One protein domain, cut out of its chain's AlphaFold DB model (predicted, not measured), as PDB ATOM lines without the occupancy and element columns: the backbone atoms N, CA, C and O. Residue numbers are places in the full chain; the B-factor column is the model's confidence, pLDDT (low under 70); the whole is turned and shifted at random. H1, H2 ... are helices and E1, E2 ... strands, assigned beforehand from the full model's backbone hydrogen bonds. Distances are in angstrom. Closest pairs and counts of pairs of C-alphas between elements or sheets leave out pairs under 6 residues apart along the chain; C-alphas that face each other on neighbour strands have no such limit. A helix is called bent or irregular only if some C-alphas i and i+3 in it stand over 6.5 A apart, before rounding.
ATOM      1  N   LYS A   4     -28.282  30.662 108.260       71.75
ATOM      2  CA  LYS A   4     -28.343  32.005 107.660       71.75
ATOM      3  C   LYS A   4     -27.229  32.248 106.642       71.75
ATOM      4  O   LYS A   4     -27.508  32.846 105.607       71.75
ATOM      5  N   THR A   5     -26.013  31.768 106.892       69.50
ATOM      6  CA  THR A   5     -24.897  31.898 105.943       69.50
ATOM      7  C   THR A   5     -25.090  31.001 104.719       69.50
ATOM      8  O   THR A   5     -24.854  31.454 103.600       69.50
ATOM      9  N   ASP A   6     -25.688  29.817 104.890       75.50
ATOM     10  CA  ASP A   6     -26.061  28.930 103.775       75.50
ATOM     11  C   ASP A   6     -27.089  29.577 102.818       75.50
ATOM     12  O   ASP A   6     -27.058  29.359 101.604       75.50
ATOM     13  N   LYS A   7     -27.992  30.423 103.340       78.81
ATOM     14  CA  LYS A   7     -28.961  31.174 102.518       78.81
ATOM     15  C   LYS A   7     -28.291  32.242 101.657       78.81
ATOM     16  O   LYS A   7     -28.703  32.420 100.514       78.81
ATOM     17  N   ILE A   8     -27.275  32.931 102.183       78.50
ATOM     18  CA  ILE A   8     -26.498  33.911 101.411       78.50
ATOM     19  C   ILE A   8     -25.695  33.200 100.317       78.50
ATOM     20  O   ILE A   8     -25.754  33.625  99.167       78.50
ATOM     21  N   ALA A   9     -25.034  32.083 100.632       79.00
ATOM     22  CA  ALA A   9     -24.302  31.290  99.641       79.00
ATOM     23  C   ALA A   9     -25.217  30.811  98.496       79.00
ATOM     24  O   ALA A   9     -24.912  31.012  97.322       79.00
ATOM     25  N   THR A  10     -26.402  30.285  98.831       83.31
ATOM     26  CA  THR A  10     -27.413  29.883  97.832       83.31
ATOM     27  C   THR A  10     -27.819  31.064  96.941       83.31
ATOM     28  O   THR A  10     -27.993  30.912  95.733       83.31
ATOM     29  N   ARG A  11     -27.930  32.269  97.512       81.19
ATOM     30  CA  ARG A  11     -28.304  33.477  96.771       81.19
ATOM     31  C   ARG A  11     -27.206  33.955  95.828       81.19
ATOM     32  O   ARG A  11     -27.512  34.339  94.703       81.19
ATOM     33  N   ILE A  12     -25.947  33.893  96.261       83.44
ATOM     34  CA  ILE A  12     -24.792  34.188  95.405       83.44
ATOM     35  C   ILE A  12     -24.804  33.255  94.186       83.44
ATOM     36  O   ILE A  12     -24.672  33.728  93.060       83.44
ATOM     37  N   GLN A  13     -25.087  31.963  94.380       83.75
ATOM     38  CA  GLN A  13     -25.192  30.990  93.287       83.75
ATOM     39  C   GLN A  13     -26.366  31.268  92.332       83.75
ATOM     40  O   GLN A  13     -26.217  31.126  91.115       83.75
ATOM     41  N   GLU A  14     -27.528  31.685  92.845       85.75
ATOM     42  CA  GLU A  14     -28.673  32.098  92.016       85.75
ATOM     43  C   GLU A  14     -28.329  33.311  91.136       85.75
ATOM     44  O   GLU A  14     -28.605  33.295  89.932       85.75
ATOM     45  N   ILE A  15     -27.677  34.331  91.709       85.31
ATOM     46  CA  ILE A  15     -27.237  35.529  90.978       85.31
ATOM     47  C   ILE A  15     -26.153  35.156  89.958       85.31
ATOM     48  O   ILE A  15     -26.212  35.585  88.806       85.31
ATOM     49  N   HIS A  16     -25.205  34.297  90.332       83.19
ATOM     50  CA  HIS A  16     -24.163  33.822  89.427       83.19
ATOM     51  C   HIS A  16     -24.752  33.074  88.222       83.19
ATOM     52  O   HIS A  16     -24.372  33.315  87.077       83.19
ATOM     53  N   ARG A  17     -25.766  32.226  88.444       85.44
ATOM     54  CA  ARG A  17     -26.499  31.547  87.367       85.44
ATOM     55  C   ARG A  17     -27.264  32.529  86.476       85.44
ATOM     56  O   ARG A  17     -27.292  32.342  85.260       85.44
ATOM     57  N   PHE A  18     -27.876  33.559  87.061       86.62
ATOM     58  CA  PHE A  18     -28.555  34.618  86.313       86.62
ATOM     59  C   PHE A  18     -27.586  35.365  85.381       86.62
ATOM     60  O   PHE A  18     -27.910  35.574  84.208       86.62
ATOM     61  N   LEU A  19     -26.394  35.705  85.878       85.06
ATOM     62  CA  LEU A  19     -25.347  36.387  85.112       85.06
ATOM     63  C   LEU A  19     -24.710  35.477  84.057       85.06
ATOM     64  O   LEU A  19     -24.488  35.913  82.931       85.06
ATOM     65  N   GLY A  20     -24.484  34.197  84.367       79.19
ATOM     66  CA  GLY A  20     -23.878  33.238  83.438       79.19
ATOM     67  C   GLY A  20     -24.670  33.075  82.136       79.19
ATOM     68  O   GLY A  20     -24.081  33.024  81.058       79.19
ATOM     69  N   LEU A  21     -26.006  33.100  82.215       79.94
ATOM     70  CA  LEU A  21     -26.903  33.054  81.051       79.94
ATOM     71  C   LEU A  21     -26.883  34.337  80.194       79.94
ATOM     72  O   LEU A  21     -27.500  34.364  79.130       79.94
ATOM     73  N   ARG A  22     -26.239  35.406  80.673       79.69
ATOM     74  CA  ARG A  22     -26.274  36.761  80.093       79.69
ATOM     75  C   ARG A  22     -24.881  37.391  79.964       79.69
ATOM     76  O   ARG A  22     -24.774  38.578  79.683       79.69
ATOM     77  N   SER A  23     -23.829  36.589  80.123       70.88
ATOM     78  CA  SER A  23     -22.423  37.011  80.119       70.88
ATOM     79  C   SER A  23     -21.964  37.659  78.805       70.88
ATOM     80  O   SER A  23     -21.058  38.484  78.823       70.88
ATOM     81  N   ASP A  24     -22.635  37.351  77.692       73.50
ATOM     82  CA  ASP A  24     -22.340  37.914  76.368       73.50
ATOM     83  C   ASP A  24     -22.965  39.302  76.117       73.50
ATOM     84  O   ASP A  24     -22.700  39.907  75.078       73.50
ATOM     85  N   ARG A  25     -23.833  39.802  77.013       71.81
ATOM     86  CA  ARG A  25     -24.580  41.058  76.794       71.81
ATOM     87  C   ARG A  25     -23.791  42.304  77.185       71.81
ATOM     88  O   ARG A  25     -23.748  43.247  76.403       71.81
ATOM     89  N   ASP A  26     -23.156  42.285  78.357       78.19
ATOM     90  CA  ASP A  26     -22.409  43.426  78.890       78.19
ATOM     91  C   ASP A  26     -21.152  42.953  79.653       78.19
ATOM     92  O   ASP A  26     -21.243  42.039  80.484       78.19
ATOM     93  N   PRO A  27     -19.967  43.551  79.406       80.12
ATOM     94  CA  PRO A  27     -18.736  43.209  80.122       80.12
ATOM     95  C   PRO A  27     -18.820  43.419  81.644       80.12
ATOM     96  O   PRO A  27     -18.127  42.719  82.387       80.12
ATOM     97  N   ALA A  28     -19.683  44.315  82.129       78.31
ATOM     98  CA  ALA A  28     -19.928  44.532  83.551       78.31
ATOM     99  C   ALA A  28     -20.486  43.275  84.234       78.31
ATOM    100  O   ALA A  28     -20.143  42.998  85.383       78.31
ATOM    101  N   TYR A  29     -21.278  42.451  83.538       81.88
ATOM    102  CA  TYR A  29     -21.789  41.199  84.107       81.88
ATOM    103  C   TYR A  29     -20.680  40.187  84.398       81.88
ATOM    104  O   TYR A  29     -20.752  39.480  85.403       81.88
ATOM    105  N   LEU A  30     -19.630  40.147  83.574       82.25
ATOM    106  CA  LEU A  30     -18.461  39.294  83.806       82.25
ATOM    107  C   LEU A  30     -17.636  39.769  85.005       82.25
ATOM    108  O   LEU A  30     -17.128  38.948  85.768       82.25
ATOM    109  N   GLU A  31     -17.492  41.083  85.179       82.88
ATOM    110  CA  GLU A  31     -16.794  41.653  86.335       82.88
ATOM    111  C   GLU A  31     -17.560  41.377  87.634       82.88
ATOM    112  O   GLU A  31     -16.976  40.907  88.614       82.88
ATOM    113  N   ILE A  32     -18.883  41.570  87.617       83.12
ATOM    114  CA  ILE A  32     -19.746  41.303  88.769       83.12
ATOM    115  C   ILE A  32     -19.735  39.810  89.121       83.12
ATOM    116  O   ILE A  32     -19.570  39.471  90.293       83.12
ATOM    117  N   ALA A  33     -19.830  38.918  88.129       82.25
ATOM    118  CA  ALA A  33     -19.764  37.473  88.342       82.25
ATOM    119  C   ALA A  33     -18.458  37.049  89.034       82.25
ATOM    120  O   ALA A  33     -18.505  36.353  90.046       82.25
ATOM    121  N   LYS A  34     -17.304  37.559  88.578       83.88
ATOM    122  CA  LYS A  34     -16.005  37.297  89.223       83.88
ATOM    123  C   LYS A  34     -15.959  37.786  90.668       83.88
ATOM    124  O   LYS A  34     -15.450  37.081  91.535       83.88
ATOM    125  N   THR A  35     -16.494  38.977  90.948       81.25
ATOM    126  CA  THR A  35     -16.555  39.468  92.335       81.25
ATOM    127  C   THR A  35     -17.481  38.630  93.215       81.25
ATOM    128  O   THR A  35     -17.195  38.451  94.391       81.25
ATOM    129  N   LEU A  36     -18.560  38.063  92.665       82.69
ATOM    130  CA  LEU A  36     -19.452  37.168  93.405       82.69
ATOM    131  C   LEU A  36     -18.794  35.814  93.716       82.69
ATOM    132  O   LEU A  36     -18.969  35.316  94.824       82.69
ATOM    133  N   GLU A  37     -17.994  35.255  92.801       82.50
ATOM    134  CA  GLU A  37     -17.191  34.045  93.066       82.50
ATOM    135  C   GLU A  37     -16.161  34.280  94.182       82.50
ATOM    136  O   GLU A  37     -15.984  33.438  95.066       82.50
ATOM    137  N   GLN A  38     -15.512  35.450  94.182       82.00
ATOM    138  CA  GLN A  38     -14.612  35.852  95.267       82.00
ATOM    139  C   GLN A  38     -15.362  35.927  96.601       82.00
ATOM    140  O   GLN A  38     -14.933  35.303  97.570       82.00
ATOM    141  N   LEU A  39     -16.529  36.578  96.633       79.62
ATOM    142  CA  LEU A  39     -17.361  36.665  97.836       79.62
ATOM    143  C   LEU A  39     -17.841  35.294  98.331       79.62
ATOM    144  O   LEU A  39     -17.878  35.063  99.536       79.62
ATOM    145  N   GLU A  40     -18.174  34.359  97.438       80.19
ATOM    146  CA  GLU A  40     -18.530  32.988  97.826       80.19
ATOM    147  C   GLU A  40     -17.348  32.277  98.501       80.19
ATOM    148  O   GLU A  40     -17.510  31.649  99.551       80.19
ATOM    149  N   SER A  41     -16.141  32.416  97.945       80.62
ATOM    150  CA  SER A  41     -14.926  31.839  98.531       80.62
ATOM    151  C   SER A  41     -14.594  32.440  99.906       80.62
ATOM    152  O   SER A  41     -14.243  31.710 100.835       80.62
ATOM    153  N   GLU A  42     -14.795  33.749 100.070       77.50
ATOM    154  CA  GLU A  42     -14.573  34.466 101.326       77.50
ATOM    155  C   GLU A  42     -15.619  34.099 102.383       77.50
ATOM    156  O   GLU A  42     -15.267  33.867 103.541       77.50
ATOM    157  N   LEU A  43     -16.893  33.969 102.002       79.44
ATOM    158  CA  LEU A  43     -17.969  33.537 102.898       79.44
ATOM    159  C   LEU A  43     -17.707  32.122 103.427       79.44
ATOM    160  O   LEU A  43     -17.913  31.855 104.612       79.44
ATOM    161  N   ASN A  44     -17.191  31.235 102.569       76.50
ATOM    162  CA  ASN A  44     -16.832  29.868 102.941       76.50
ATOM    163  C   ASN A  44     -15.644  29.797 103.913       76.50
ATOM    164  O   ASN A  44     -15.562  28.857 104.703       76.50
ATOM    165  N   SER A  45     -14.743  30.788 103.876       79.25
ATOM    166  CA  SER A  45     -13.630  30.896 104.828       79.25
ATOM    167  C   SER A  45     -14.098  31.258 106.244       79.25
ATOM    168  O   SER A  45     -13.437  30.895 107.214       79.25
ATOM    169  N   GLY A  46     -15.235  31.956 106.368       75.94
ATOM    170  CA  GLY A  46     -15.815  32.369 107.649       75.94
ATOM    171  C   GLY A  46     -14.980  33.375 108.448       75.94
ATOM    172  O   GLY A  46     -15.263  33.571 109.629       75.94
ATOM    173  N   LYS A  47     -13.960  33.996 107.840       82.81
ATOM    174  CA  LYS A  47     -13.036  34.911 108.521       82.81
ATOM    175  C   LYS A  47     -13.529  36.357 108.516       82.81
ATOM    176  O   LYS A  47     -13.984  36.875 107.492       82.81
ATOM    177  N   LEU A  48     -13.387  37.026 109.657       83.75
ATOM    178  CA  LEU A  48     -13.630  38.464 109.789       83.75
ATOM    179  C   LEU A  48     -12.428  39.257 109.264       83.75
ATOM    180  O   LEU A  48     -11.286  38.891 109.535       83.75
ATOM    181  N   ARG A  49     -12.672  40.353 108.545       84.62
ATOM    182  CA  ARG A  49     -11.617  41.219 108.005       84.62
ATOM    183  C   ARG A  49     -11.214  42.283 109.007       84.62
ATOM    184  O   ARG A  49     -12.039  43.093 109.438       84.62
ATOM    185  N   VAL A  50      -9.928  42.294 109.330       85.44
ATOM    186  CA  VAL A  50      -9.304  43.277 110.205       85.44
ATOM    187  C   VAL A  50      -8.306  44.093 109.417       85.44
ATOM    188  O   VAL A  50      -7.379  43.551 108.815       85.44
ATOM    189  N   LYS A  51      -8.461  45.411 109.475       85.81
ATOM    190  CA  LYS A  51      -7.545  46.334 108.821       85.81
ATOM    191  C   LYS A  51      -6.784  47.152 109.846       85.81
ATOM    192  O   LYS A  51      -7.391  47.730 110.741       85.81
ATOM    193  N   ILE A  52      -5.466  47.202 109.711       84.81
ATOM    194  CA  ILE A  52      -4.567  47.972 110.567       84.81
ATOM    195  C   ILE A  52      -4.011  49.128 109.748       84.81
ATOM    196  O   ILE A  52      -3.263  48.936 108.792       84.81
ATOM    197  N   VAL A  53      -4.378  50.340 110.135       84.69
ATOM    198  CA  VAL A  53      -3.971  51.585 109.498       84.69
ATOM    199  C   VAL A  53      -2.937  52.270 110.379       84.69
ATOM    200  O   VAL A  53      -3.147  52.420 111.580       84.69
ATOM    201  N   SER A  54      -1.811  52.669 109.794       81.31
ATOM    202  CA  SER A  54      -0.701  53.272 110.538       81.31
ATOM    203  C   SER A  54       0.029  54.348 109.735       81.31
ATOM    204  O   SER A  54       0.004  54.356 108.501       81.31
ATOM    205  N   SER A  55       0.729  55.235 110.443       74.50
ATOM    206  CA  SER A  55       1.603  56.265 109.863       74.50
ATOM    207  C   SER A  55       2.855  55.677 109.201       74.50
ATOM    208  O   SER A  55       3.433  56.283 108.299       74.50
ATOM    209  N   SER A  56       3.294  54.485 109.631       74.56
ATOM    210  CA  SER A  56       4.476  53.811 109.090       74.56
ATOM    211  C   SER A  56       4.302  52.284 109.018       74.56
ATOM    212  O   SER A  56       3.705  51.694 109.920       74.56
ATOM    213  N   PRO A  57       4.882  51.611 108.001       78.69
ATOM    214  CA  PRO A  57       4.723  50.165 107.827       78.69
ATOM    215  C   PRO A  57       5.220  49.359 109.032       78.69
ATOM    216  O   PRO A  57       4.591  48.386 109.425       78.69
ATOM    217  N   LYS A  58       6.319  49.799 109.660       78.81
ATOM    218  CA  LYS A  58       6.940  49.102 110.798       78.81
ATOM    219  C   LYS A  58       6.034  49.045 112.024       78.81
ATOM    220  O   LYS A  58       6.046  48.052 112.740       78.81
ATOM    221  N   ILE A  59       5.266  50.103 112.265       77.06
ATOM    222  CA  ILE A  59       4.354  50.188 113.410       77.06
ATOM    223  C   ILE A  59       3.127  49.307 113.164       77.06
ATOM    224  O   ILE A  59       2.729  48.549 114.048       77.06
ATOM    225  N   GLY A  60       2.572  49.349 111.948       79.12
ATOM    226  CA  GLY A  60       1.490  48.452 111.540       79.12
ATOM    227  C   GLY A  60       1.884  46.974 111.617       79.12
ATOM    228  O   GLY A  60       1.135  46.170 112.168       79.12
ATOM    229  N   GLU A  61       3.074  46.618 111.124       81.38
ATOM    230  CA  GLU A  61       3.621  45.257 111.212       81.38
ATOM    231  C   GLU A  61       3.924  44.837 112.657       81.38
ATOM    232  O   GLU A  61       3.612  43.711 113.038       81.38
ATOM    233  N   GLY A  62       4.479  45.729 113.484       78.44
ATOM    234  CA  GLY A  62       4.743  45.455 114.900       78.44
ATOM    235  C   GLY A  62       3.467  45.134 115.679       78.44
ATOM    236  O   GLY A  62       3.418  44.159 116.429       78.44
ATOM    237  N   PHE A  63       2.399  45.896 115.435       80.69
ATOM    238  CA  PHE A  63       1.097  45.643 116.043       80.69
ATOM    239  C   PHE A  63       0.417  44.380 115.495       80.69
ATOM    240  O   PHE A  63      -0.157  43.610 116.264       80.69
ATOM    241  N   TYR A  64       0.529  44.119 114.188       83.12
ATOM    242  CA  TYR A  64       0.072  42.860 113.595       83.12
ATOM    243  C   TYR A  64       0.759  41.650 114.237       83.12
ATOM    244  O   TYR A  64       0.074  40.721 114.656       83.12
ATOM    245  N   ASN A  65       2.090  41.679 114.371       81.38
ATOM    246  CA  ASN A  65       2.862  40.584 114.960       81.38
ATOM    247  C   ASN A  65       2.408  40.300 116.395       81.38
ATOM    248  O   ASN A  65       2.144  39.153 116.751       81.38
ATOM    249  N   LEU A  66       2.215  41.362 117.175       78.25
ATOM    250  CA  LEU A  66       1.709  41.292 118.538       78.25
ATOM    251  C   LEU A  66       0.298  40.684 118.597       78.25
ATOM    252  O   LEU A  66       0.021  39.871 119.471       78.25
ATOM    253  N   LEU A  67      -0.594  40.979 117.650       77.94
ATOM    254  CA  LEU A  67      -1.908  40.325 117.589       77.94
ATOM    255  C   LEU A  67      -1.847  38.874 117.074       77.94
ATOM    256  O   LEU A  67      -2.651  38.037 117.487       77.94
ATOM    257  N   SER A  68      -0.883  38.567 116.205       73.62
ATOM    258  CA  SER A  68      -0.714  37.258 115.567       73.62
ATOM    259  C   SER A  68      -0.103  36.178 116.469       73.62
ATOM    260  O   SER A  68      -0.186  34.998 116.134       73.62
ATOM    261  N   ASP A  69       0.437  36.544 117.637       75.00
ATOM    262  CA  ASP A  69       0.992  35.600 118.623       75.00
ATOM    263  C   ASP A  69      -0.054  34.597 119.163       75.00
ATOM    264  O   ASP A  69       0.297  33.560 119.734       75.00
ATOM    265  N   ARG A  70      -1.356  34.865 118.970       77.25
ATOM    266  CA  ARG A  70      -2.459  33.980 119.373       77.25
ATOM    267  C   ARG A  70      -3.016  33.188 118.174       77.25
ATOM    268  O   ARG A  70      -3.673  33.771 117.309       77.25
ATOM    269  N   PRO A  71      -2.876  31.846 118.142       77.12
ATOM    270  CA  PRO A  71      -3.308  31.031 117.001       77.12
ATOM    271  C   PRO A  71      -4.826  31.073 116.749       77.12
ATOM    272  O   PRO A  71      -5.248  31.090 115.595       77.12
ATOM    273  N   ASN A  72      -5.649  31.193 117.797       78.62
ATOM    274  CA  ASN A  72      -7.113  31.291 117.675       78.62
ATOM    275  C   ASN A  72      -7.571  32.516 116.856       78.62
ATOM    276  O   ASN A  72      -8.597  32.474 116.169       78.62
ATOM    277  N   LEU A  73      -6.807  33.614 116.911       79.94
ATOM    278  CA  LEU A  73      -7.104  34.840 116.169       79.94
ATOM    279  C   LEU A  73      -6.700  34.716 114.692       79.94
ATOM    280  O   LEU A  73      -7.393  35.238 113.824       79.94
ATOM    281  N   LEU A  74      -5.640  33.970 114.374       79.06
ATOM    282  CA  LEU A  74      -5.239  33.682 112.989       79.06
ATOM    283  C   LEU A  74      -6.241  32.772 112.253       79.06
ATOM    284  O   LEU A  74      -6.395  32.848 111.026       79.06
ATOM    285  N   GLU A  75      -6.940  31.913 112.995       81.12
ATOM    286  CA  GLU A  75      -8.008  31.071 112.451       81.12
ATOM    287  C   GLU A  75      -9.292  31.868 112.176       81.12
ATOM    288  O   GLU A  75      -9.942  31.629 111.159       81.12
ATOM    289  N   SER A  76      -9.616  32.849 113.026       79.69
ATOM    290  CA  SER A  76     -10.892  33.585 112.987       79.69
ATOM    291  C   SER A  76     -10.860  34.886 112.169       79.69
ATOM    292  O   SER A  76     -11.916  35.385 111.769       79.69
ATOM    293  N   TYR A  77      -9.671  35.436 111.905       84.69
ATOM    294  CA  TYR A  77      -9.496  36.745 111.272       84.69
ATOM    295  C   TYR A  77      -8.563  36.703 110.052       84.69
ATOM    296  O   TYR A  77      -7.590  35.949 109.999       84.69
ATOM    297  N   GLU A  78      -8.864  37.544 109.068       83.88
ATOM    298  CA  GLU A  78      -8.009  37.894 107.935       83.88
ATOM    299  C   GLU A  78      -7.478  39.315 108.156       83.88
ATOM    300  O   GLU A  78      -8.256  40.229 108.426       83.88
ATOM    301  N   TRP A  79      -6.161  39.499 108.075       83.38
ATOM    302  CA  TRP A  79      -5.487  40.729 108.496       83.38
ATOM    303  C   TRP A  79      -4.857  41.455 107.309       83.38
ATOM    304  O   TRP A  79      -4.145  40.841 106.517       83.38
ATOM    305  N   GLU A  80      -5.058  42.768 107.229       83.56
ATOM    306  CA  GLU A  80      -4.455  43.640 106.217       83.56
ATOM    307  C   GLU A  80      -3.816  44.866 106.886       83.56
ATOM    308  O   GLU A  80      -4.450  45.527 107.710       83.56
ATOM    309  N   THR A  81      -2.572  45.203 106.533       79.56
ATOM    310  CA  THR A  81      -1.890  46.419 107.005       79.56
ATOM    311  C   THR A  81      -1.835  47.474 105.895       79.56
ATOM    312  O   THR A  81      -1.526  47.176 104.743       79.56
ATOM    313  N   GLN A  82      -2.133  48.732 106.229       80.50
ATOM    314  CA  GLN A  82      -2.088  49.864 105.302       80.50
ATOM    315  C   GLN A  82      -1.373  51.067 105.926       80.50
ATOM    316  O   GLN A  82      -1.559  51.392 107.098       80.50
ATOM    317  N   VAL A  83      -0.579  51.760 105.106       74.88
ATOM    318  CA  VAL A  83       0.148  52.974 105.495       74.88
ATOM    319  C   VAL A  83      -0.526  54.208 104.901       74.88
ATOM    320  O   VAL A  83      -0.748  54.262 103.689       74.88
ATOM    321  N   ILE A  84      -0.818  55.217 105.724       67.00
ATOM    322  CA  ILE A  84      -1.316  56.518 105.250       67.00
ATOM    323  C   ILE A  84      -0.114  57.415 104.944       67.00
ATOM    324  O   ILE A  84       0.500  57.990 105.836       67.00
ATOM    325  N   SER A  85       0.243  57.529 103.661       51.91
ATOM    326  CA  SER A  85       1.291  58.456 103.211       51.91
ATOM    327  C   SER A  85       0.715  59.839 102.904       51.91
ATOM    328  O   SER A  85      -0.249  59.968 102.148       51.91
ATOM    329  N   GLN A  86       1.349  60.887 103.432       46.22
ATOM    330  CA  GLN A  86       1.106  62.266 103.009       46.22
ATOM    331  C   GLN A  86       1.695  62.492 101.611       46.22
ATOM    332  O   GLN A  86       2.826  62.946 101.460       46.22
ATOM    333  N   THR A  87       0.926  62.217 100.565       34.72
ATOM    334  CA  THR A  87       1.179  62.823  99.252       34.72
ATOM    335  C   THR A  87       0.004  63.714  98.913       34.72
ATOM    336  O   THR A  87      -1.041  63.240  98.472       34.72
ATOM    337  N   GLN A  88       0.176  65.021  99.129       34.41
ATOM    338  CA  GLN A  88      -0.655  66.011  98.455       34.41
ATOM    339  C   GLN A  88      -0.578  65.725  96.946       34.41
ATOM    340  O   GLN A  88       0.532  65.646  96.411       34.41
ATOM    341  N   ILE A 224     -13.492  45.053 111.362       85.56
ATOM    342  CA  ILE A 224     -12.768  45.695 112.461       85.56
ATOM    343  C   ILE A 224     -11.648  46.573 111.910       85.56
ATOM    344  O   ILE A 224     -10.791  46.107 111.157       85.56
ATOM    345  N   LEU A 225     -11.613  47.835 112.331       85.25
ATOM    346  CA  LEU A 225     -10.572  48.781 111.942       85.25
ATOM    347  C   LEU A 225      -9.703  49.158 113.142       85.25
ATOM    348  O   LEU A 225     -10.220  49.647 114.141       85.25
ATOM    349  N   TYR A 226      -8.389  49.005 113.008       85.19
ATOM    350  CA  TYR A 226      -7.392  49.569 113.912       85.19
ATOM    351  C   TYR A 226      -6.721  50.773 113.269       85.19
ATOM    352  O   TYR A 226      -6.299  50.712 112.116       85.19
ATOM    353  N   ILE A 227      -6.582  51.850 114.031       83.50
ATOM    354  CA  ILE A 227      -5.861  53.055 113.641       83.50
ATOM    355  C   ILE A 227      -4.780  53.297 114.684       83.50
ATOM    356  O   ILE A 227      -5.093  53.529 115.848       83.50
ATOM    357  N   ILE A 228      -3.515  53.225 114.282       82.25
ATOM    358  CA  ILE A 228      -2.381  53.406 115.187       82.25
ATOM    359  C   ILE A 228      -1.855  54.831 115.059       82.25
ATOM    360  O   ILE A 228      -1.488  55.263 113.968       82.25
ATOM    361  N   ILE A 229      -1.800  55.535 116.188       78.62
ATOM    362  CA  ILE A 229      -1.288  56.899 116.301       78.62
ATOM    363  C   ILE A 229      -0.061  56.876 117.214       78.62
ATOM    364  O   ILE A 229      -0.150  56.588 118.406       78.62
ATOM    365  N   ASP A 230       1.078  57.196 116.623       74.50
ATOM    366  CA  ASP A 230       2.421  57.200 117.208       74.50
ATOM    367  C   ASP A 230       2.924  58.615 117.545       74.50
ATOM    368  O   ASP A 230       3.687  58.803 118.491       74.50
ATOM    369  N   GLU A 231       2.453  59.639 116.825       71.06
ATOM    370  CA  GLU A 231       2.806  61.040 117.078       71.06
ATOM    371  C   GLU A 231       1.569  61.948 117.092       71.06
ATOM    372  O   GLU A 231       0.608  61.747 116.351       71.06
ATOM    373  N   GLU A 232       1.607  63.015 117.897       65.25
ATOM    374  CA  GLU A 232       0.514  63.997 118.013       65.25
ATOM    375  C   GLU A 232       0.174  64.659 116.661       65.25
ATOM    376  O   GLU A 232      -0.989  64.925 116.362       65.25
ATOM    377  N   GLN A 233       1.173  64.841 115.790       65.00
ATOM    378  CA  GLN A 233       0.993  65.375 114.433       65.00
ATOM    379  C   GLN A 233       0.234  64.412 113.505       65.00
ATOM    380  O   GLN A 233      -0.379  64.847 112.529       65.00
ATOM    381  N   HIS A 234       0.227  63.113 113.812       68.00
ATOM    382  CA  HIS A 234      -0.462  62.106 113.012       68.00
ATOM    383  C   HIS A 234      -1.968  62.054 113.294       68.00
ATOM    384  O   HIS A 234      -2.709  61.530 112.461       68.00
ATOM    385  N   ILE A 235      -2.468  62.662 114.376       67.81
ATOM    386  CA  ILE A 235      -3.911  62.710 114.678       67.81
ATOM    387  C   ILE A 235      -4.692  63.343 113.518       67.81
ATOM    388  O   ILE A 235      -5.658  62.755 113.034       67.81
ATOM    389  N   GLU A 236      -4.242  64.492 113.004       66.69
ATOM    390  CA  GLU A 236      -4.899  65.172 111.875       66.69
ATOM    391  C   GLU A 236      -4.887  64.326 110.594       66.69
ATOM    392  O   GLU A 236      -5.872  64.296 109.856       66.69
ATOM    393  N   SER A 237      -3.810  63.573 110.350       65.75
ATOM    394  CA  SER A 237      -3.715  62.697 109.173       65.75
ATOM    395  C   SER A 237      -4.666  61.494 109.218       65.75
ATOM    396  O   SER A 237      -5.033  60.972 108.167       65.75
ATOM    397  N   HIS A 238      -5.118  61.095 110.412       71.44
ATOM    398  CA  HIS A 238      -6.012  59.952 110.611       71.44
ATOM    399  C   HIS A 238      -7.489  60.349 110.780       71.44
ATOM    400  O   HIS A 238      -8.361  59.486 110.673       71.44
ATOM    401  N   LYS A 239      -7.812  61.642 110.959       73.38
ATOM    402  CA  LYS A 239      -9.205  62.123 111.085       73.38
ATOM    403  C   LYS A 239     -10.079  61.758 109.888       73.38
ATOM    404  O   LYS A 239     -11.219  61.337 110.071       73.38
ATOM    405  N   SER A 240      -9.553  61.870 108.667       70.06
ATOM    406  CA  SER A 240     -10.290  61.500 107.450       70.06
ATOM    407  C   SER A 240     -10.622  60.004 107.412       70.06
ATOM    408  O   SER A 240     -11.743  59.641 107.060       70.06
ATOM    409  N   ALA A 241      -9.693  59.145 107.843       70.81
ATOM    410  CA  ALA A 241      -9.898  57.701 107.934       70.81
ATOM    411  C   ALA A 241     -10.940  57.341 109.006       70.81
ATOM    412  O   ALA A 241     -11.818  56.520 108.744       70.81
ATOM    413  N   ILE A 242     -10.908  58.003 110.171       74.00
ATOM    414  CA  ILE A 242     -11.907  57.832 111.242       74.00
ATOM    415  C   ILE A 242     -13.302  58.243 110.746       74.00
ATOM    416  O   ILE A 242     -14.261  57.481 110.861       74.00
ATOM    417  N   GLN A 243     -13.423  59.423 110.135       75.00
ATOM    418  CA  GLN A 243     -14.697  59.914 109.598       75.00
ATOM    419  C   GLN A 243     -15.240  59.010 108.488       75.00
ATOM    420  O   GLN A 243     -16.447  58.768 108.416       75.00
ATOM    421  N   GLN A 244     -14.362  58.481 107.637       71.88
ATOM    422  CA  GLN A 244     -14.741  57.552 106.583       71.88
ATOM    423  C   GLN A 244     -15.194  56.196 107.137       71.88
ATOM    424  O   GLN A 244     -16.199  55.664 106.671       71.88
ATOM    425  N   ALA A 245     -14.513  55.665 108.151       74.12
ATOM    426  CA  ALA A 245     -14.902  54.436 108.837       74.12
ATOM    427  C   ALA A 245     -16.288  54.554 109.492       74.12
ATOM    428  O   ALA A 245     -17.132  53.671 109.334       74.12
ATOM    429  N   ILE A 246     -16.556  55.690 110.146       76.00
ATOM    430  CA  ILE A 246     -17.865  56.003 110.735       76.00
ATOM    431  C   ILE A 246     -18.934  56.122 109.641       76.00
ATOM    432  O   ILE A 246     -20.018  55.553 109.766       76.00
ATOM    433  N   LYS A 247     -18.628  56.815 108.536       77.38
ATOM    434  CA  LYS A 247     -19.534  56.944 107.384       77.38
ATOM    435  C   LYS A 247     -19.872  55.585 106.758       77.38
ATOM    436  O   LYS A 247     -21.016  55.375 106.362       77.38
ATOM    437  N   ASN A 248     -18.903  54.673 106.711       70.56
ATOM    438  CA  ASN A 248     -19.058  53.312 106.197       70.56
ATOM    439  C   ASN A 248     -19.714  52.346 107.205       70.56
ATOM    440  O   ASN A 248     -19.884  51.174 106.886       70.56
ATOM    441  N   GLN A 249     -20.114  52.815 108.395       71.94
ATOM    442  CA  GLN A 249     -20.802  52.023 109.427       71.94
ATOM    443  C   GLN A 249     -20.033  50.769 109.894       71.94
ATOM    444  O   GLN A 249     -20.654  49.745 110.225       71.94
ATOM    445  N   ILE A 250     -18.696  50.858 109.947       77.56
ATOM    446  CA  ILE A 250     -17.839  49.820 110.539       77.56
ATOM    447  C   ILE A 250     -18.231  49.646 112.014       77.56
ATOM    448  O   ILE A 250     -18.365  50.627 112.743       77.56
ATOM    449  N   GLU A 251     -18.469  48.402 112.440       74.44
ATOM    450  CA  GLU A 251     -19.088  48.107 113.743       74.44
ATOM    451  C   GLU A 251     -18.104  48.268 114.910       74.44
ATOM    452  O   GLU A 251     -18.513  48.696 115.986       74.44
ATOM    453  N   HIS A 252     -16.813  47.995 114.685       82.88
ATOM    454  CA  HIS A 252     -15.759  48.173 115.685       82.88
ATOM    455  C   HIS A 252     -14.572  48.957 115.119       82.88
ATOM    456  O   HIS A 252     -13.897  48.509 114.187       82.88
ATOM    457  N   ILE A 253     -14.312  50.128 115.704       83.88
ATOM    458  CA  ILE A 253     -13.183  51.000 115.368       83.88
ATOM    459  C   ILE A 253     -12.340  51.172 116.631       83.88
ATOM    460  O   ILE A 253     -12.839  51.652 117.649       83.88
ATOM    461  N   PHE A 254     -11.067  50.802 116.540       84.56
ATOM    462  CA  PHE A 254     -10.085  50.894 117.610       84.56
ATOM    463  C   PHE A 254      -9.006  51.913 117.256       84.56
ATOM    464  O   PHE A 254      -8.393  51.824 116.193       84.56
ATOM    465  N   ILE A 255      -8.729  52.851 118.157       82.69
ATOM    466  CA  ILE A 255      -7.567  53.736 118.063       82.69
ATOM    467  C   ILE A 255      -6.524  53.263 119.067       82.69
ATOM    468  O   ILE A 255      -6.766  53.264 120.270       82.69
ATOM    469  N   ILE A 256      -5.355  52.881 118.567       81.75
ATOM    470  CA  ILE A 256      -4.202  52.518 119.380       81.75
ATOM    471  C   ILE A 256      -3.313  53.748 119.522       81.75
ATOM    472  O   ILE A 256      -2.829  54.277 118.521       81.75
ATOM    473  N   LEU A 257      -3.093  54.199 120.755       76.69
ATOM    474  CA  LEU A 257      -2.152  55.275 121.053       76.69
ATOM    475  C   LEU A 257      -0.822  54.664 121.509       76.69
ATOM    476  O   LEU A 257      -0.748  54.073 122.585       76.69
ATOM    477  N   ASP A 258       0.225  54.832 120.701       72.50
ATOM    478  CA  ASP A 258       1.612  54.507 121.055       72.50
ATOM    479  C   ASP A 258       2.371  55.801 121.373       72.50
ATOM    480  O   ASP A 258       3.301  56.204 120.681       72.50
ATOM    481  N   TYR A 259       1.894  56.520 122.395       69.31
ATOM    482  CA  TYR A 259       2.402  57.845 122.744       69.31
ATOM    483  C   TYR A 259       2.395  58.090 124.256       69.31
ATOM    484  O   TYR A 259       1.481  57.685 124.969       69.31
ATOM    485  N   GLN A 260       3.404  58.811 124.754       62.16
ATOM    486  CA  GLN A 260       3.641  58.992 126.194       62.16
ATOM    487  C   GLN A 260       2.642  59.933 126.900       62.16
ATOM    488  O   GLN A 260       2.522  59.879 128.122       62.16
ATOM    489  N   LYS A 261       1.911  60.800 126.179       64.69
ATOM    490  CA  LYS A 261       0.892  61.705 126.764       64.69
ATOM    491  C   LYS A 261      -0.532  61.239 126.445       64.69
ATOM    492  O   LYS A 261      -1.288  61.925 125.759       64.69
ATOM    493  N   PHE A 262      -0.896  60.069 126.957       66.88
ATOM    494  CA  PHE A 262      -2.189  59.424 126.703       66.88
ATOM    495  C   PHE A 262      -3.411  60.271 127.123       66.88
ATOM    496  O   PHE A 262      -4.385  60.375 126.379       66.88
ATOM    497  N   GLY A 263      -3.364  60.908 128.301       66.44
ATOM    498  CA  GLY A 263      -4.547  61.503 128.942       66.44
ATOM    499  C   GLY A 263      -5.199  62.673 128.193       66.44
ATOM    500  O   GLY A 263      -6.427  62.746 128.126       66.44
ATOM    501  N   ASP A 264      -4.404  63.572 127.606       68.94
ATOM    502  CA  ASP A 264      -4.929  64.762 126.918       68.94
ATOM    503  C   ASP A 264      -5.561  64.394 125.564       68.94
ATOM    504  O   ASP A 264      -6.632  64.889 125.205       68.94
ATOM    505  N   ILE A 265      -4.942  63.452 124.845       70.50
ATOM    506  CA  ILE A 265      -5.389  62.991 123.523       70.50
ATOM    507  C   ILE A 265      -6.612  62.074 123.641       70.50
ATOM    508  O   ILE A 265      -7.554  62.216 122.858       70.50
ATOM    509  N   TYR A 266      -6.649  61.188 124.643       73.94
ATOM    510  CA  TYR A 266      -7.795  60.311 124.909       73.94
ATOM    511  C   TYR A 266      -9.093  61.109 125.081       73.94
ATOM    512  O   TYR A 266     -10.102  60.812 124.442       73.94
ATOM    513  N   ASN A 267      -9.060  62.166 125.900       74.62
ATOM    514  CA  ASN A 267     -10.234  63.002 126.148       74.62
ATOM    515  C   ASN A 267     -10.685  63.758 124.889       74.62
ATOM    516  O   ASN A 267     -11.887  63.891 124.664       74.62
ATOM    517  N   SER A 268      -9.743  64.213 124.055       76.44
ATOM    518  CA  SER A 268     -10.051  64.878 122.784       76.44
ATOM    519  C   SER A 268     -10.713  63.927 121.783       76.44
ATOM    520  O   SER A 268     -11.762  64.251 121.234       76.44
ATOM    521  N   LEU A 269     -10.137  62.740 121.566       74.56
ATOM    522  CA  LEU A 269     -10.656  61.763 120.602       74.56
ATOM    523  C   LEU A 269     -12.004  61.184 121.037       74.56
ATOM    524  O   LEU A 269     -12.900  61.047 120.211       74.56
ATOM    525  N   ASN A 270     -12.176  60.904 122.329       76.31
ATOM    526  CA  ASN A 270     -13.432  60.381 122.863       76.31
ATOM    527  C   ASN A 270     -14.564  61.429 122.831       76.31
ATOM    528  O   ASN A 270     -15.727  61.082 122.641       76.31
ATOM    529  N   ALA A 271     -14.240  62.721 122.983       76.19
ATOM    530  CA  ALA A 271     -15.211  63.805 122.824       76.19
ATOM    531  C   ALA A 271     -15.598  64.044 121.352       76.19
ATOM    532  O   ALA A 271     -16.753  64.365 121.071       76.19
ATOM    533  N   GLU A 272     -14.652  63.893 120.420       79.12
ATOM    534  CA  GLU A 272     -14.875  64.086 118.980       79.12
ATOM    535  C   GLU A 272     -15.577  62.874 118.331       79.12
ATOM    536  O   GLU A 272     -16.414  63.053 117.444       79.12
ATOM    537  N   TYR A 273     -15.308  61.649 118.808       80.56
ATOM    538  CA  TYR A 273     -15.810  60.391 118.239       80.56
ATOM    539  C   TYR A 273     -16.321  59.412 119.327       80.56
ATOM    540  O   TYR A 273     -15.666  58.412 119.617       80.56
ATOM    541  N   PRO A 274     -17.527  59.623 119.898       66.81
ATOM    542  CA  PRO A 274     -18.039  58.897 121.077       66.81
ATOM    543  C   PRO A 274     -18.389  57.405 120.863       66.81
ATOM    544  O   PRO A 274     -18.994  56.783 121.733       66.81
ATOM    545  N   GLY A 275     -18.049  56.828 119.708       70.56
ATOM    546  CA  GLY A 275     -18.262  55.414 119.368       70.56
ATOM    547  C   GLY A 275     -16.982  54.670 118.979       70.56
ATOM    548  O   GLY A 275     -17.069  53.563 118.459       70.56
ATOM    549  N   VAL A 276     -15.814  55.286 119.179       80.00
ATOM    550  CA  VAL A 276     -14.504  54.714 118.852       80.00
ATOM    551  C   VAL A 276     -13.795  54.308 120.142       80.00
ATOM    552  O   VAL A 276     -13.700  55.102 121.077       80.00
ATOM    553  N   GLU A 277     -13.293  53.077 120.206       81.81
ATOM    554  CA  GLU A 277     -12.605  52.564 121.392       81.81
ATOM    555  C   GLU A 277     -11.117  52.930 121.343       81.81
ATOM    556  O   GLU A 277     -10.409  52.577 120.402       81.81
ATOM    557  N   VAL A 278     -10.625  53.654 122.350       79.38
ATOM    558  CA  VAL A 278      -9.224  54.099 122.413       79.38
ATOM    559  C   VAL A 278      -8.449  53.232 123.406       79.38
ATOM    560  O   VAL A 278      -8.809  53.160 124.583       79.38
ATOM    561  N   ILE A 279      -7.374  52.594 122.943       79.00
ATOM    562  CA  ILE A 279      -6.530  51.686 123.727       79.00
ATOM    563  C   ILE A 279      -5.132  52.295 123.879       79.00
ATOM    564  O   ILE A 279      -4.495  52.695 122.905       79.00
ATOM    565  N   ASP A 280      -4.656  52.343 125.122       75.81
ATOM    566  CA  ASP A 280      -3.288  52.730 125.472       75.81
ATOM    567  C   ASP A 280      -2.345  51.528 125.368       75.81
ATOM    568  O   ASP A 280      -2.463  50.591 126.166       75.81
ATOM    569  N   LEU A 281      -1.411  51.568 124.417       69.75
ATOM    570  CA  LEU A 281      -0.331  50.587 124.282       69.75
ATOM    571  C   LEU A 281       1.039  51.279 124.264       69.75
ATOM    572  O   LEU A 281       1.934  50.824 123.557       69.75
ATOM    573  N   SER A 282       1.191  52.373 125.022       63.72
ATOM    574  CA  SER A 282       2.451  53.111 125.174       63.72
ATOM    575  C   SER A 282       3.626  52.163 125.447       63.72
ATOM    576  O   SER A 282       3.790  51.627 126.542       63.72
ATOM    577  N   GLY A 283       4.429  51.903 124.412       58.69
ATOM    578  CA  GLY A 283       5.362  50.780 124.464       58.69
ATOM    579  C   GLY A 283       6.319  50.652 123.289       58.69
ATOM    580  O   GLY A 283       7.052  49.669 123.252       58.69
ATOM    581  N   ASN A 284       6.363  51.615 122.360       61.88
ATOM    582  CA  ASN A 284       7.249  51.591 121.195       61.88
ATOM    583  C   ASN A 284       7.005  50.336 120.336       61.88
ATOM    584  O   ASN A 284       7.861  49.455 120.207       61.88
ATOM    585  N   LEU A 285       5.816  50.266 119.728       64.94
ATOM    586  CA  LEU A 285       5.365  49.182 118.843       64.94
ATOM    587  C   LEU A 285       6.334  48.927 117.672       64.94
ATOM    588  O   LEU A 285       6.338  47.840 117.103       64.94
ATOM    589  N   ALA A 286       7.189  49.899 117.338       59.03
ATOM    590  CA  ALA A 286       8.231  49.778 116.321       59.03
ATOM    591  C   ALA A 286       9.477  48.974 116.758       59.03
ATOM    592  O   ALA A 286      10.270  48.595 115.892       59.03
ATOM    593  N   ALA A 287       9.694  48.751 118.061       55.12
ATOM    594  CA  ALA A 287      10.940  48.199 118.610       55.12
ATOM    595  C   ALA A 287      10.821  46.792 119.233       55.12
ATOM    596  O   ALA A 287      11.848  46.187 119.547       55.12
ATOM    597  N   ASN A 288       9.613  46.255 119.419       52.41
ATOM    598  CA  ASN A 288       9.412  45.140 120.346       52.41
ATOM    599  C   ASN A 288       9.566  43.740 119.729       52.41
ATOM    600  O   ASN A 288       8.883  43.373 118.776       52.41
ATOM    601  N   ASN A 289      10.391  42.920 120.392       52.19
ATOM    602  CA  ASN A 289      10.138  41.487 120.550       52.19
ATOM    603  C   ASN A 289       9.075  41.310 121.659       52.19
ATOM    604  O   ASN A 289       9.129  42.046 122.645       52.19
ATOM    605  N   PRO A 290       8.166  40.319 121.586       50.91
ATOM    606  CA  PRO A 290       7.039  40.140 122.524       50.91
ATOM    607  C   PRO A 290       7.410  39.947 124.017       50.91
ATOM    608  O   PRO A 290       6.533  39.867 124.876       50.91
ATOM    609  N   GLY A 291       8.703  39.891 124.362       51.12
ATOM    610  CA  GLY A 291       9.205  39.689 125.725       51.12
ATOM    611  C   GLY A 291       9.299  40.939 126.614       51.12
ATOM    612  O   GLY A 291       9.148  40.796 127.828       51.12
ATOM    613  N   ASP A 292       9.490  42.139 126.048       54.09
ATOM    614  CA  ASP A 292       9.862  43.365 126.797       54.09
ATOM    615  C   ASP A 292       8.675  44.283 127.163       54.09
ATOM    616  O   ASP A 292       8.857  45.411 127.617       54.09
ATOM    617  N   ILE A 293       7.440  43.804 126.991       63.41
ATOM    618  CA  ILE A 293       6.223  44.580 127.268       63.41
ATOM    619  C   ILE A 293       5.979  44.674 128.786       63.41
ATOM    620  O   ILE A 293       5.989  43.651 129.483       63.41
ATOM    621  N   GLU A 294       5.717  45.887 129.289       66.75
ATOM    622  CA  GLU A 294       5.359  46.148 130.691       66.75
ATOM    623  C   GLU A 294       4.120  45.342 131.133       66.75
ATOM    624  O   GLU A 294       3.168  45.144 130.374       66.75
ATOM    625  N   GLU A 295       4.105  44.889 132.390       67.38
ATOM    626  CA  GLU A 295       3.064  43.994 132.926       67.38
ATOM    627  C   GLU A 295       1.651  44.613 132.880       67.38
ATOM    628  O   GLU A 295       0.656  43.913 132.689       67.38
ATOM    629  N   GLU A 296       1.552  45.940 132.994       68.25
ATOM    630  CA  GLU A 296       0.289  46.679 132.884       68.25
ATOM    631  C   GLU A 296      -0.267  46.665 131.449       68.25
ATOM    632  O   GLU A 296      -1.472  46.498 131.240       68.25
ATOM    633  N   VAL A 297       0.614  46.757 130.449       69.56
ATOM    634  CA  VAL A 297       0.264  46.682 129.024       69.56
ATOM    635  C   VAL A 297      -0.121  45.249 128.643       69.56
ATOM    636  O   VAL A 297      -1.123  45.056 127.952       69.56
ATOM    637  N   LYS A 298       0.571  44.231 129.179       71.94
ATOM    638  CA  LYS A 298       0.195  42.813 129.005       71.94
ATOM    639  C   LYS A 298      -1.223  42.524 129.497       71.94
ATOM    640  O   LYS A 298      -1.991  41.870 128.799       71.94
ATOM    641  N   GLN A 299      -1.619  43.053 130.656       76.62
ATOM    642  CA  GLN A 299      -2.980  42.862 131.174       76.62
ATOM    643  C   GLN A 299      -4.060  43.546 130.323       76.62
ATOM    644  O   GLN A 299      -5.159  43.005 130.185       76.62
ATOM    645  N   LYS A 300      -3.780  44.734 129.766       76.81
ATOM    646  CA  LYS A 300      -4.693  45.409 128.824       76.81
ATOM    647  C   LYS A 300      -4.837  44.599 127.532       76.81
ATOM    648  O   LYS A 300      -5.950  44.441 127.038       76.81
ATOM    649  N   LEU A 301      -3.735  44.036 127.045       76.19
ATOM    650  CA  LEU A 301      -3.702  43.232 125.831       76.19
ATOM    651  C   LEU A 301      -4.438  41.891 125.982       76.19
ATOM    652  O   LEU A 301      -5.237  41.547 125.119       76.19
ATOM    653  N   GLU A 302      -4.272  41.190 127.108       80.00
ATOM    654  CA  GLU A 302      -5.021  39.956 127.407       80.00
ATOM    655  C   GLU A 302      -6.536  40.188 127.446       80.00
ATOM    656  O   GLU A 302      -7.304  39.420 126.869       80.00
ATOM    657  N   LYS A 303      -6.987  41.297 128.050       83.00
ATOM    658  CA  LYS A 303      -8.411  41.674 128.029       83.00
ATOM    659  C   LYS A 303      -8.923  41.932 126.611       83.00
ATOM    660  O   LYS A 303     -10.082  41.634 126.322       83.00
ATOM    661  N   HIS A 304      -8.079  42.493 125.749       83.94
ATOM    662  CA  HIS A 304      -8.410  42.766 124.354       83.94
ATOM    663  C   HIS A 304      -8.449  41.487 123.506       83.94
ATOM    664  O   HIS A 304      -9.367  41.308 122.707       83.94
ATOM    665  N   TYR A 305      -7.531  40.544 123.736       81.81
ATOM    666  CA  TYR A 305      -7.590  39.212 123.125       81.81
ATOM    667  C   TYR A 305      -8.875  38.472 123.502       81.81
ATOM    668  O   TYR A 305      -9.584  38.000 122.613       81.81
ATOM    669  N   ASP A 306      -9.226  38.448 124.791       83.19
ATOM    670  CA  ASP A 306     -10.474  37.849 125.281       83.19
ATOM    671  C   ASP A 306     -11.713  38.471 124.621       83.19
ATOM    672  O   ASP A 306     -12.720  37.793 124.391       83.19
ATOM    673  N   PHE A 307     -11.672  39.780 124.354       85.69
ATOM    674  CA  PHE A 307     -12.736  40.480 123.646       85.69
ATOM    675  C   PHE A 307     -12.841  40.009 122.191       85.69
ATOM    676  O   PHE A 307     -13.936  39.638 121.767       85.69
ATOM    677  N   LEU A 308     -11.728  39.963 121.447       83.44
ATOM    678  CA  LEU A 308     -11.714  39.508 120.052       83.44
ATOM    679  C   LEU A 308     -12.172  38.049 119.927       83.44
ATOM    680  O   LEU A 308     -13.025  37.742 119.099       83.44
ATOM    681  N   GLU A 309     -11.708  37.154 120.802       83.94
ATOM    682  CA  GLU A 309     -12.156  35.755 120.798       83.94
ATOM    683  C   GLU A 309     -13.671  35.633 121.059       83.94
ATOM    684  O   GLU A 309     -14.376  34.900 120.359       83.94
ATOM    685  N   LYS A 310     -14.216  36.402 122.014       84.38
ATOM    686  CA  LYS A 310     -15.669  36.440 122.280       84.38
ATOM    687  C   LYS A 310     -16.459  37.064 121.134       84.38
ATOM    688  O   LYS A 310     -17.596  36.651 120.894       84.38
ATOM    689  N   LEU A 311     -15.893  38.056 120.456       83.69
ATOM    690  CA  LEU A 311     -16.517  38.736 119.329       83.69
ATOM    691  C   LEU A 311     -16.622  37.800 118.125       83.69
ATOM    692  O   LEU A 311     -17.717  37.648 117.582       83.69
ATOM    693  N   ALA A 312     -15.544  37.097 117.774       81.38
ATOM    694  CA  ALA A 312     -15.567  36.063 116.742       81.38
ATOM    695  C   ALA A 312     -16.596  34.962 117.063       81.38
ATOM    696  O   ALA A 312     -17.416  34.621 116.209       81.38
ATOM    697  N   ALA A 313     -16.623  34.467 118.307       78.88
ATOM    698  CA  ALA A 313     -17.511  33.377 118.718       78.88
ATOM    699  C   ALA A 313     -19.004  33.759 118.774       78.88
ATOM    700  O   ALA A 313     -19.855  32.957 118.394       78.88
ATOM    701  N   ASN A 314     -19.342  34.963 119.253       79.00
ATOM    702  CA  ASN A 314     -20.738  35.350 119.516       79.00
ATOM    703  C   ASN A 314     -21.344  36.269 118.448       79.00
ATOM    704  O   ASN A 314     -22.562  36.267 118.257       79.00
ATOM    705  N   GLN A 315     -20.528  37.102 117.797       79.12
ATOM    706  CA  GLN A 315     -20.984  38.148 116.875       79.12
ATOM    707  C   GLN A 315     -20.385  38.030 115.470       79.12
ATOM    708  O   GLN A 315     -20.884  38.694 114.561       79.12
ATOM    709  N   GLY A 316     -19.403  37.149 115.249       77.75
ATOM    710  CA  GLY A 316     -18.754  36.990 113.949       77.75
ATOM    711  C   GLY A 316     -19.731  36.666 112.822       77.75
ATOM    712  O   GLY A 316     -19.692  37.297 111.771       77.75
ATOM    713  N   GLU A 317     -20.707  35.787 113.060       77.62
ATOM    714  CA  GLU A 317     -21.738  35.485 112.059       77.62
ATOM    715  C   GLU A 317     -22.577  36.723 111.693       77.62
ATOM    716  O   GLU A 317     -22.893  36.941 110.527       77.62
ATOM    717  N   LYS A 318     -22.925  37.567 112.671       81.62
ATOM    718  CA  LYS A 318     -23.724  38.778 112.439       81.62
ATOM    719  C   LYS A 318     -22.951  39.799 111.595       81.62
ATOM    720  O   LYS A 318     -23.542  40.386 110.690       81.62
ATOM    721  N   LEU A 319     -21.664  39.990 111.890       79.62
ATOM    722  CA  LEU A 319     -20.782  40.905 111.160       79.62
ATOM    723  C   LEU A 319     -20.596  40.447 109.708       79.62
ATOM    724  O   LEU A 319     -20.857  41.222 108.788       79.62
ATOM    725  N   LEU A 320     -20.324  39.152 109.501       78.69
ATOM    726  CA  LEU A 320     -20.252  38.555 108.165       78.69
ATOM    727  C   LEU A 320     -21.564  38.756 107.392       78.69
ATOM    728  O   LEU A 320     -21.553  39.271 106.277       78.69
ATOM    729  N   LEU A 321     -22.716  38.415 107.983       78.81
ATOM    730  CA  LEU A 321     -24.014  38.579 107.318       78.81
ATOM    731  C   LEU A 321     -24.262  40.033 106.890       78.81
ATOM    732  O   LEU A 321     -24.788  40.251 105.800       78.81
ATOM    733  N   LYS A 322     -23.875  41.022 107.706       80.94
ATOM    734  CA  LYS A 322     -24.015  42.451 107.384       80.94
ATOM    735  C   LYS A 322     -23.122  42.851 106.205       80.94
ATOM    736  O   LYS A 322     -23.640  43.394 105.230       80.94
ATOM    737  N   ARG A 323     -21.827  42.512 106.255       79.88
ATOM    738  CA  ARG A 323     -20.836  42.811 105.203       79.88
ATOM    739  C   ARG A 323     -21.243  42.219 103.854       79.88
ATOM    740  O   ARG A 323     -21.359  42.932 102.860       79.88
ATOM    741  N   PHE A 324     -21.546  40.921 103.831       80.50
ATOM    742  CA  PHE A 324     -21.927  40.231 102.600       80.50
ATOM    743  C   PHE A 324     -23.283  40.697 102.059       80.50
ATOM    744  O   PHE A 324     -23.423  40.843 100.848       80.50
ATOM    745  N   SER A 325     -24.267  40.986 102.920       80.06
ATOM    746  CA  SER A 325     -25.565  41.507 102.458       80.06
ATOM    747  C   SER A 325     -25.426  42.884 101.808       80.06
ATOM    748  O   SER A 325     -26.050  43.131 100.778       80.06
ATOM    749  N   GLN A 326     -24.582  43.758 102.366       79.81
ATOM    750  CA  GLN A 326     -24.315  45.078 101.798       79.81
ATOM    751  C   GLN A 326     -23.597  44.975 100.446       79.81
ATOM    752  O   GLN A 326     -24.036  45.586  99.476       79.81
ATOM    753  N   ASN A 327     -22.565  44.131 100.346       81.31
ATOM    754  CA  ASN A 327     -21.828  43.940  99.095       81.31
ATOM    755  C   ASN A 327     -22.726  43.336  97.995       81.31
ATOM    756  O   ASN A 327     -22.749  43.822  96.867       81.31
ATOM    757  N   ILE A 328     -23.559  42.340  98.327       82.62
ATOM    758  CA  ILE A 328     -24.539  41.772  97.385       82.62
ATOM    759  C   ILE A 328     -25.551  42.832  96.930       82.62
ATOM    760  O   ILE A 328     -25.878  42.879  95.745       82.62
ATOM    761  N   LEU A 329     -26.034  43.690  97.835       83.62
ATOM    762  CA  LEU A 329     -26.976  44.755  97.486       83.62
ATOM    763  C   LEU A 329     -26.358  45.760  96.504       83.62
ATOM    764  O   LEU A 329     -26.989  46.076  95.497       83.62
ATOM    765  N   GLU A 330     -25.113  46.184  96.742       84.19
ATOM    766  CA  GLU A 330     -24.364  47.068  95.835       84.19
ATOM    767  C   GLU A 330     -24.186  46.438  94.444       84.19
ATOM    768  O   GLU A 330     -24.375  47.099  93.421       84.19
ATOM    769  N   LYS A 331     -23.876  45.134  94.373       84.69
ATOM    770  CA  LYS A 331     -23.778  44.421  93.088       84.69
ATOM    771  C   LYS A 331     -25.129  44.292  92.384       84.69
ATOM    772  O   LYS A 331     -25.184  44.435  91.165       84.69
ATOM    773  N   LEU A 332     -26.214  44.052  93.119       85.00
ATOM    774  CA  LEU A 332     -27.566  44.001  92.552       85.00
ATOM    775  C   LEU A 332     -28.007  45.368  92.011       85.00
ATOM    776  O   LEU A 332     -28.623  45.423  90.953       85.00
ATOM    777  N   GLU A 333     -27.663  46.465  92.688       86.06
ATOM    778  CA  GLU A 333     -27.892  47.828  92.185       86.06
ATOM    779  C   GLU A 333     -27.125  48.107  90.891       86.06
ATOM    780  O   GLU A 333     -27.698  48.666  89.957       86.06
ATOM    781  N   ALA A 334     -25.871  47.661  90.792       85.00
ATOM    782  CA  ALA A 334     -25.103  47.783  89.554       85.00
ATOM    783  C   ALA A 334     -25.755  47.010  88.389       85.00
ATOM    784  O   ALA A 334     -25.822  47.522  87.272       85.00
ATOM    785  N   ILE A 335     -26.287  45.806  88.640       86.69
ATOM    786  CA  ILE A 335     -27.014  45.021  87.625       86.69
ATOM    787  C   ILE A 335     -28.301  45.739  87.188       86.69
ATOM    788  O   ILE A 335     -28.601  45.773  85.994       86.69
ATOM    789  N   GLU A 336     -29.058  46.313  88.130       87.38
ATOM    790  CA  GLU A 336     -30.278  47.073  87.821       87.38
ATOM    791  C   GLU A 336     -29.980  48.291  86.949       87.38
ATOM    792  O   GLU A 336     -30.664  48.485  85.949       87.38
ATOM    793  N   GLN A 337     -28.931  49.059  87.258       87.69
ATOM    794  CA  GLN A 337     -28.547  50.229  86.460       87.69
ATOM    795  C   GLN A 337     -28.229  49.866  85.004       87.69
ATOM    796  O   GLN A 337     -28.640  50.582  84.090       87.69
ATOM    797  N   VAL A 338     -27.537  48.743  84.775       87.75
ATOM    798  CA  VAL A 338     -27.256  48.246  83.417       87.75
ATOM    799  C   VAL A 338     -28.561  47.891  82.696       87.75
ATOM    800  O   VAL A 338     -28.794  48.358  81.583       87.75
ATOM    801  N   LEU A 339     -29.452  47.133  83.344       87.25
ATOM    802  CA  LEU A 339     -30.737  46.731  82.755       87.25
ATOM    803  C   LEU A 339     -31.653  47.927  82.461       87.25
ATOM    804  O   LEU A 339     -32.291  47.970  81.411       87.25
ATOM    805  N   GLU A 340     -31.728  48.904  83.364       89.69
ATOM    806  CA  GLU A 340     -32.508  50.130  83.168       89.69
ATOM    807  C   GLU A 340     -31.960  50.964  82.002       89.69
ATOM    808  O   GLU A 340     -32.740  51.463  81.185       89.69
ATOM    809  N   GLY A 341     -30.631  51.050  81.872       88.38
ATOM    810  CA  GLY A 341     -29.971  51.685  80.733       88.38
ATOM    811  C   GLY A 341     -30.313  51.013  79.400       88.38
ATOM    812  O   GLY A 341     -30.677  51.697  78.441       88.38
ATOM    813  N   GLU A 342     -30.272  49.678  79.340       88.31
ATOM    814  CA  GLU A 342     -30.658  48.918  78.144       88.31
ATOM    815  C   GLU A 342     -32.143  49.103  77.787       88.31
ATOM    816  O   GLU A 342     -32.484  49.295  76.615       88.31
ATOM    817  N   ILE A 343     -33.040  49.078  78.780       89.38
ATOM    818  CA  ILE A 343     -34.482  49.288  78.575       89.38
ATOM    819  C   ILE A 343     -34.744  50.676  77.984       89.38
ATOM    820  O   ILE A 343     -35.497  50.793  77.011       89.38
ATOM    821  N   GLU A 344     -34.126  51.723  78.533       90.44
ATOM    822  CA  GLU A 344     -34.326  53.087  78.045       90.44
ATOM    823  C   GLU A 344     -33.743  53.269  76.634       90.44
ATOM    824  O   GLU A 344     -34.393  53.867  75.776       90.44
ATOM    825  N   ALA A 345     -32.586  52.665  76.337       90.06
ATOM    826  CA  ALA A 345     -32.014  52.666  74.990       90.06
ATOM    827  C   ALA A 345     -32.944  51.990  73.962       90.06
ATOM    828  O   ALA A 345     -33.203  52.536  72.884       90.06
ATOM    829  N   ILE A 346     -33.513  50.825  74.293       90.81
ATOM    830  CA  ILE A 346     -34.474  50.131  73.421       90.81
ATOM    831  C   ILE A 346     -35.751  50.955  73.235       90.81
ATOM    832  O   ILE A 346     -36.295  51.018  72.130       90.81
ATOM    833  N   LYS A 347     -36.228  51.619  74.288       90.81
ATOM    834  CA  LYS A 347     -37.414  52.476  74.233       90.81
ATOM    835  C   LYS A 347     -37.200  53.684  73.320       90.81
ATOM    836  O   LYS A 347     -38.086  53.988  72.519       90.81
ATOM    837  N   GLN A 348     -36.029  54.320  73.376       90.88
ATOM    838  CA  GLN A 348     -35.656  55.396  72.452       90.88
ATOM    839  C   GLN A 348     -35.624  54.904  71.001       90.88
ATOM    840  O   GLN A 348     -36.233  55.527  70.130       90.88
ATOM    841  N   ASN A 349     -35.004  53.748  70.742       90.25
ATOM    842  CA  ASN A 349     -34.987  53.144  69.407       90.25
ATOM    843  C   ASN A 349     -36.410  52.841  68.903       90.25
ATOM    844  O   ASN A 349     -36.752  53.174  67.770       90.25
ATOM    845  N   CYS A 350     -37.285  52.304  69.760       88.94
ATOM    846  CA  CYS A 350     -38.684  52.045  69.415       88.94
ATOM    847  C   CYS A 350     -39.446  53.334  69.054       88.94
ATOM    848  O   CYS A 350     -40.227  53.335  68.099       88.94
ATOM    849  N   GLN A 351     -39.219  54.432  69.782       88.94
ATOM    850  CA  GLN A 351     -39.825  55.735  69.484       88.94
ATOM    851  C   GLN A 351     -39.337  56.306  68.147       88.94
ATOM    852  O   GLN A 351     -40.140  56.823  67.370       88.94
ATOM    853  N   GLN A 352     -38.042  56.180  67.847       88.06
ATOM    854  CA  GLN A 352     -37.481  56.607  66.563       88.06
ATOM    855  C   GLN A 352     -38.085  55.818  65.394       88.06
ATOM    856  O   GLN A 352     -38.530  56.416  64.412       88.06
TER     857      GLN A 352
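What this domain is: This is residues 4 to 88 and 224 to 352 of the 686 residues of the protein "FHA domain containing protein" of Arthrospira platensis (strain NIES-39 / IAM M-135) (UniProt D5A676). A head built on a small, twisted sheet of five strands, with helices over both faces, is joined to a long arm of three helices, the hairpin of H1 and H2 with H7b beside it. One long bent helix, H7, serves both: H7a packs on the head, and H7b runs along the arm until its residues 343 to 352 stick out free. The printed part has 214 residues, with seven named helices and five named strands in the order H1 H2 E1 H3 H4 E2 E3 H5 E4 H6 E5 H7; the class is mixed, helices and strands. The sheet order is E2 E1 E3 E4 E5, all parallel. The whole is loose and elongated, with a radius of gyration of the C-alphas of 21.8 A and spans of 74 by 39 by 28 A.

Where its parts are: H1 is residues 5 to 20, 22.6 A long, beginning at C-alpha 5 (-24.897, 31.898, 105.943). H2 is residues 27 to 45, 28.1 A. E1 is residues 48 to 54, 19.7 A. H3 is residues 57 to 68, H4 is residues 71 to 76, and E2 is residues 77 to 83. After the cut, E3, residues 224 to 229, begins at C-alpha 224 (-12.768, 45.695, 112.461). H5, residues 234 to 247, 20.5 A, is only just irregular: C-alphas 237 and 240 are 6.9 A apart. E4 is residues 252 to 257, H6 is residues 262 to 272, and E5 is residues 277 to 280. H7, residues 295 to 352, was assigned as one helix by its hydrogen bonds, but it is bent: C-alphas 314 and 317 are 7.5 A apart. Its arms are H7a, residues 295 to 314, 28.7 A, and H7b, residues 317 to 352, 52.6 A, ending at C-alpha 352 (-37.481, 56.607, 66.563); they stand at a steep tilt of 54 degrees.

How they stand to each other: H1, H2 and H7b form an up-and-down bundle, each running against the one before it in the chain. H1 and H2, a helical hairpin, touch at a shallow tilt of 22 degrees, opposite ways; their closest C-alphas, those of His 16 and Ala 33, are 5.8 A apart. H2 touches H7b at a shallow tilt of 13 degrees, opposite ways, with C-alphas of Ile 32 and Lys 331 closest at 6.7 A. In the sheet, N 80 and O 50 of E2 and E1 are 2.9 A apart, N 51 and O 224 of E1 and E3 3.0 A, N 227 and O 254 of E3 and E4 2.8 A, and N 255 and O 277 of E4 and E5 2.8 A, each within hydrogen-bond range. H3 is on the sheet at a height of 8.5 A, along the strands. H5 and H6 lie on the opposite face from H3, at heights of 9.7 A and 9.5 A, and run along the strands too. Three strand-helix-strand units, pairs of parallel neighbour strands with helices between, have right-handed crossovers: E1, H3 H4, E2; E3, H5, E4; and E4, H6, E5. H4 touches H7a, which is on the sheet too; their closest C-alphas, those of Ser 76 and Ala 312, are 6.5 A apart. Every O i to N i+4 pair is within hydrogen-bond range in H1, H2, H3, H4, H6, H7a and H7b; in H5 it is 8 of 10.

The domain as a whole: The C-alphas farthest apart, those of Glu 295 and Gln 352, are 78.8 A apart. Residues 89 to 223 are not printed, and C-alphas 88 and 224 are 27.5 A apart across the cut. Of the links printed whole, E5 to H7 is long, with 14 residues. The mean pLDDT of the printed part is 77.2; 36 residues are under 70, among them 84 to 88 and 281 to 297.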